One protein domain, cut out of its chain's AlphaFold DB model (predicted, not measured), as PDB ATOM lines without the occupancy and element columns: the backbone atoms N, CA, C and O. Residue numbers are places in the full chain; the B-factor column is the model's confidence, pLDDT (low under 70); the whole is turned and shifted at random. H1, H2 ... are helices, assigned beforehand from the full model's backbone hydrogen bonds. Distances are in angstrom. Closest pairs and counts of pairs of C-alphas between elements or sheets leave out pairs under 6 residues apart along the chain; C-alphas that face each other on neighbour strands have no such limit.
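This is residues 36 to 75 of the 78 residues of an uncharacterized protein of Ancylostoma duodenale (UniProt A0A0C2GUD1). One helix, H2, runs along one side of a small fold, and the loop-rich first part of the printed chain, with the short helix H1, lies over it. The long link after H1 runs back to the first residue of H2, and the short H3 follows past the other end of H2, joined by a tight link. No two of the three helices touch, though H1 is near H2. The printed part has 40 residues with three named helices in the order H1, H2, H3 and no named strand; its class is all helix. It is compact, with a radius of gyration of the C-alphas of 9.9 A and spans of 27 by 21 by 15 A.

The printed part begins at Asn 36, whose C-alpha is at (240.478, 246.257, 251.133). H1, residues 43 to 46, is 5.2 A from first to last C-alpha. H2, residues 58 to 69, is 17.2 A long and begins with C-alpha 58 at (244.141, 260.379, 258.595). H3, residues 72 to 75, is 5.4 A long and ends with C-alpha 75 at (222.825, 258.431, 247.243).

H1 and H2 are close but not clearly touching; their closest C-alphas, those of Leu 46 and Thr 68, are 6.3 A apart. Their centres are 11.8 A apart. H2 and H3 meet only through their link. H1 and H3 are apart. In H2 every O i to N i+4 pair is within hydrogen-bond range; H1 and H3 are too short for such a pair, and each has 1 O i to N i+3 pair, which is within range.

The two C-alphas farthest apart, those of Asn 56 and Ser 73, are 27.3 A apart. The printed part has no cut. The link from H1 to H2 is long, with 11 residues, and the link from H2 to H3 is tight, with 2 residues. The mean pLDDT of the printed part is 83.2, and residues 70 to 75 are under 70.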
ATOM      1  N   ASN A  36     240.166 245.548 252.359       94.06
ATOM      2  CA  ASN A  36     240.478 246.257 251.133       94.06
ATOM      3  C   ASN A  36     241.811 246.993 251.289       94.06
ATOM      4  O   ASN A  36     241.950 247.923 252.085       94.06
ATOM      5  N   LEU A  37     242.803 246.542 250.523       94.00
ATOM      6  CA  LEU A  37     244.149 247.114 250.512       94.00
ATOM      7  C   LEU A  37     244.307 248.216 249.456       94.00
ATOM      8  O   LEU A  37     245.316 248.922 249.459       94.00
ATOM      9  N   ARG A  38     243.329 248.366 248.552       92.88
ATOM     10  CA  ARG A  38     243.321 249.433 247.553       92.88
ATOM     11  C   ARG A  38     242.988 250.748 248.234       92.88
ATOM     12  O   ARG A  38     241.913 250.905 248.804       92.88
ATOM     13  N   LYS A  39     243.933 251.682 248.193       89.75
ATOM     14  CA  LYS A  39     243.819 252.975 248.879       89.75
ATOM     15  C   LYS A  39     243.170 254.059 248.011       89.75
ATOM     16  O   LYS A  39     242.912 255.148 248.508       89.75
ATOM     17  N   ASP A  40     242.958 253.753 246.733       89.12
ATOM     18  CA  ASP A  40     242.338 254.577 245.688       89.12
ATOM     19  C   ASP A  40     240.854 254.243 245.450       89.12
ATOM     20  O   ASP A  40     240.162 254.982 244.758       89.12
ATOM     21  N   ASP A  41     240.359 253.139 246.013       90.00
ATOM     22  CA  ASP A  41     238.983 252.668 245.845       90.00
ATOM     23  C   ASP A  41     238.433 252.196 247.188       90.00
ATOM     24  O   ASP A  41     238.888 251.190 247.721       90.00
ATOM     25  N   TYR A  42     237.448 252.912 247.726       90.19
ATOM     26  CA  TYR A  42     236.807 252.601 249.009       90.19
ATOM     27  C   TYR A  42     235.463 251.880 248.869       90.19
ATOM     28  O   TYR A  42     234.824 251.545 249.870       90.19
ATOM     29  N   THR A  43     235.026 251.618 247.637       89.94
ATOM     30  CA  THR A  43     233.712 251.039 247.337       89.94
ATOM     31  C   THR A  43     233.456 249.708 248.053       89.94
ATOM     32  O   THR A  43     232.373 249.565 248.626       89.94
ATOM     33  N   PRO A  44     234.406 248.744 248.097       91.88
ATOM     34  CA  PRO A  44     234.177 247.469 248.781       91.88
ATOM     35  C   PRO A  44     233.875 247.640 250.275       91.88
ATOM     36  O   PRO A  44     233.054 246.916 250.831       91.88
ATOM     37  N   PHE A  45     234.517 248.613 250.930       90.94
ATOM     38  CA  PHE A  45     234.290 248.887 252.348       90.94
ATOM     39  C   PHE A  45     232.919 249.530 252.576       90.94
ATOM     40  O   PHE A  45     232.169 249.079 253.434       90.94
ATOM     41  N   LEU A  46     232.548 250.520 251.758       88.00
ATOM     42  CA  LEU A  46     231.247 251.196 251.857       88.00
ATOM     43  C   LEU A  46     230.056 250.271 251.558       88.00
ATOM     44  O   LEU A  46     228.966 250.495 252.072       88.00
ATOM     45  N   ARG A  47     230.256 249.222 250.750       89.25
ATOM     46  CA  ARG A  47     229.244 248.182 250.489       89.25
ATOM     47  C   ARG A  47     229.166 247.105 251.574       89.25
ATOM     48  O   ARG A  47     228.217 246.327 251.573       89.25
ATOM     49  N   GLY A  48     230.138 247.057 252.487       87.81
ATOM     50  CA  GLY A  48     230.234 246.015 253.511       87.81
ATOM     51  C   GLY A  48     230.811 244.684 253.011       87.81
ATOM     52  O   GLY A  48     230.687 243.674 253.700       87.81
ATOM     53  N   ASP A  49     231.463 244.664 251.843       91.50
ATOM     54  CA  ASP A  49     232.079 243.456 251.269       91.50
ATOM     55  C   ASP A  49     233.385 243.062 251.996       91.50
ATOM     56  O   ASP A  49     233.843 241.915 251.932       91.50
ATOM     57  N   VAL A  50     234.005 244.020 252.693       93.50
ATOM     58  CA  VAL A  50     235.232 243.855 253.488       93.50
ATOM     59  C   VAL A  50     235.039 244.422 254.895       93.50
ATOM     60  O   VAL A  50     234.222 245.313 255.105       93.50
ATOM     61  N   VAL A  51     235.822 243.947 255.868       91.25
ATOM     62  CA  VAL A  51     235.709 244.385 257.276       91.25
ATOM     63  C   VAL A  51     236.616 245.563 257.628       91.25
ATOM     64  O   VAL A  51     236.521 246.113 258.722       91.25
ATOM     65  N   GLY A  52     237.530 245.933 256.731       91.62
ATOM     66  CA  GLY A  52     238.501 246.989 256.978       91.62
ATOM     67  C   GLY A  52     239.051 247.584 255.691       91.62
ATOM     68  O   GLY A  52     239.072 246.931 254.645       91.62
ATOM     69  N   GLN A  53     239.496 248.832 255.795       93.12
ATOM     70  CA  GLN A  53     240.007 249.640 254.694       93.12
ATOM     71  C   GLN A  53     241.395 250.172 255.044       93.12
ATOM     72  O   GLN A  53     241.582 250.784 256.092       93.12
ATOM     73  N   HIS A  54     242.359 249.982 254.146       92.19
ATOM     74  CA  HIS A  54     243.661 250.628 254.259       92.19
ATOM     75  C   HIS A  54     243.579 252.058 253.704       92.19
ATOM     76  O   HIS A  54     243.190 252.252 252.552       92.19
ATOM     77  N   THR A  55     243.961 253.060 254.496       91.38
ATOM     78  CA  THR A  55     243.958 254.473 254.082       91.38
ATOM     79  C   THR A  55     245.368 255.003 253.817       91.38
ATOM     80  O   THR A  55     246.365 254.412 254.238       91.38
ATOM     81  N   ASN A  56     245.483 256.097 253.060       88.06
ATOM     82  CA  ASN A  56     246.760 256.791 252.866       88.06
ATOM     83  C   ASN A  56     247.004 257.840 253.948       88.06
ATOM     84  O   ASN A  56     248.152 258.083 254.314       88.06
ATOM     85  N   SER A  57     245.930 258.461 254.427       89.12
ATOM     86  CA  SER A  57     245.978 259.583 255.353       89.12
ATOM     87  C   SER A  57     244.984 259.418 256.505       89.12
ATOM     88  O   SER A  57     244.133 258.520 256.512       89.12
ATOM     89  N   PHE A  58     245.108 260.290 257.505       87.38
ATOM     90  CA  PHE A  58     244.141 260.379 258.595       87.38
ATOM     91  C   PHE A  58     242.831 261.026 258.117       87.38
ATOM     92  O   PHE A  58     241.744 260.649 258.552       87.38
ATOM     93  N   GLU A  59     242.924 261.961 257.174       87.81
ATOM     94  CA  GLU A  59     241.797 262.639 256.542       87.81
ATOM     95  C   GLU A  59     240.875 261.648 255.817       87.81
ATOM     96  O   GLU A  59     239.650 261.755 255.930       87.81
ATOM     97  N   ASP A  60     241.444 260.632 255.159       85.81
ATOM     98  CA  ASP A  60     240.689 259.548 254.516       85.81
ATOM     99  C   ASP A  60     239.774 258.832 255.522       85.81
ATOM    100  O   ASP A  60     238.620 258.542 255.208       85.81
ATOM    101  N   MET A  61     240.247 258.585 256.755       85.12
ATOM    102  CA  MET A  61     239.422 257.959 257.797       85.12
ATOM    103  C   MET A  61     238.237 258.841 258.187       85.12
ATOM    104  O   MET A  61     237.124 258.339 258.339       85.12
ATOM    105  N   ALA A  62     238.449 260.151 258.330       84.00
ATOM    106  CA  ALA A  62     237.371 261.074 258.670       84.00
ATOM    107  C   ALA A  62     236.311 261.140 257.558       84.00
ATOM    108  O   ALA A  62     235.113 261.176 257.847       84.00
ATOM    109  N   MET A  63     236.736 261.126 256.290       84.06
ATOM    110  CA  MET A  63     235.821 261.081 255.147       84.06
ATOM    111  C   MET A  63     235.048 259.766 255.086       84.06
ATOM    112  O   MET A  63     233.827 259.792 254.932       84.06
ATOM    113  N   LEU A  64     235.729 258.632 255.267       85.31
ATOM    114  CA  LEU A  64     235.105 257.310 255.311       85.31
ATOM    115  C   LEU A  64     234.069 257.214 256.428       85.31
ATOM    116  O   LEU A  64     232.947 256.798 256.169       85.31
ATOM    117  N   PHE A  65     234.403 257.672 257.637       82.94
ATOM    118  CA  PHE A  65     233.482 257.657 258.773       82.94
ATOM    119  C   PHE A  65     232.232 258.507 258.519       82.94
ATOM    120  O   PHE A  65     231.129 258.155 258.938       82.94
ATOM    121  N   ARG A  66     232.377 259.638 257.817       83.44
ATOM    122  CA  ARG A  66     231.224 260.432 257.379       83.44
ATOM    123  C   ARG A  66     230.412 259.676 256.333       83.44
ATOM    124  O   ARG A  66     229.206 259.570 256.502       83.44
ATOM    125  N   ALA A  67     231.055 259.121 255.310       80.62
ATOM    126  CA  ALA A  67     230.389 258.393 254.233       80.62
ATOM    127  C   ALA A  67     229.619 257.157 254.729       80.62
ATOM    128  O   ALA A  67     228.524 256.901 254.248       80.62
ATOM    129  N   THR A  68     230.137 256.437 255.730       76.31
ATOM    130  CA  THR A  68     229.441 255.296 256.354       76.31
ATOM    131  C   THR A  68     228.263 255.705 257.239       76.31
ATOM    132  O   THR A  68     227.410 254.875 257.530       76.31
ATOM    133  N   ASN A  69     228.223 256.961 257.697       74.12
ATOM    134  CA  ASN A  69     227.134 257.510 258.514       74.12
ATOM    135  C   ASN A  69     226.081 258.262 257.686       74.12
ATOM    136  O   ASN A  69     225.082 258.721 258.242       74.12
ATOM    137  N   VAL A  70     226.292 258.414 256.377       65.50
ATOM    138  CA  VAL A  70     225.264 258.902 255.458       65.50
ATOM    139  C   VAL A  70     224.459 257.693 255.005       65.50
ATOM    140  O   VAL A  70     225.021 256.697 254.559       65.50
ATOM    141  N   ASP A  71     223.139 257.777 255.136       58.03
ATOM    142  CA  ASP A  71     222.232 256.746 254.650       58.03
ATOM    143  C   ASP A  71     222.473 256.522 253.145       58.03
ATOM    144  O   ASP A  71     222.219 257.401 252.319       58.03
ATOM    145  N   ILE A  72     223.003 255.350 252.786       55.75
ATOM    146  CA  ILE A  72     223.364 254.988 251.406       55.75
ATOM    147  C   ILE A  72     222.129 255.044 250.490       55.75
ATOM    148  O   ILE A  72     222.262 255.311 249.293       55.75
ATOM    149  N   SER A  73     220.917 254.889 251.040       54.69
ATOM    150  CA  SER A  73     219.668 255.054 250.287       54.69
ATOM    151  C   SER A  73     219.488 256.474 249.726       54.69
ATOM    152  O   SER A  73     218.896 256.634 248.658       54.69
ATOM    153  N   ALA A  74     220.078 257.496 250.354       52.00
ATOM    154  CA  ALA A  74     220.021 258.880 249.883       52.00
ATOM    155  C   ALA A  74     220.908 259.145 248.650       52.00
ATOM    156  O   ALA A  74     220.667 260.106 247.924       52.00
ATOM    157  N   LEU A  75     221.909 258.296 248.386       47.03
ATOM    158  CA  LEU A  75     222.825 258.431 247.243       47.03
ATOM    159  C   LEU A  75     222.321 257.724 245.975       47.03
ATOM    160  O   LEU A  75     222.891 257.913 244.909       47.03
TER     161      LEU A  75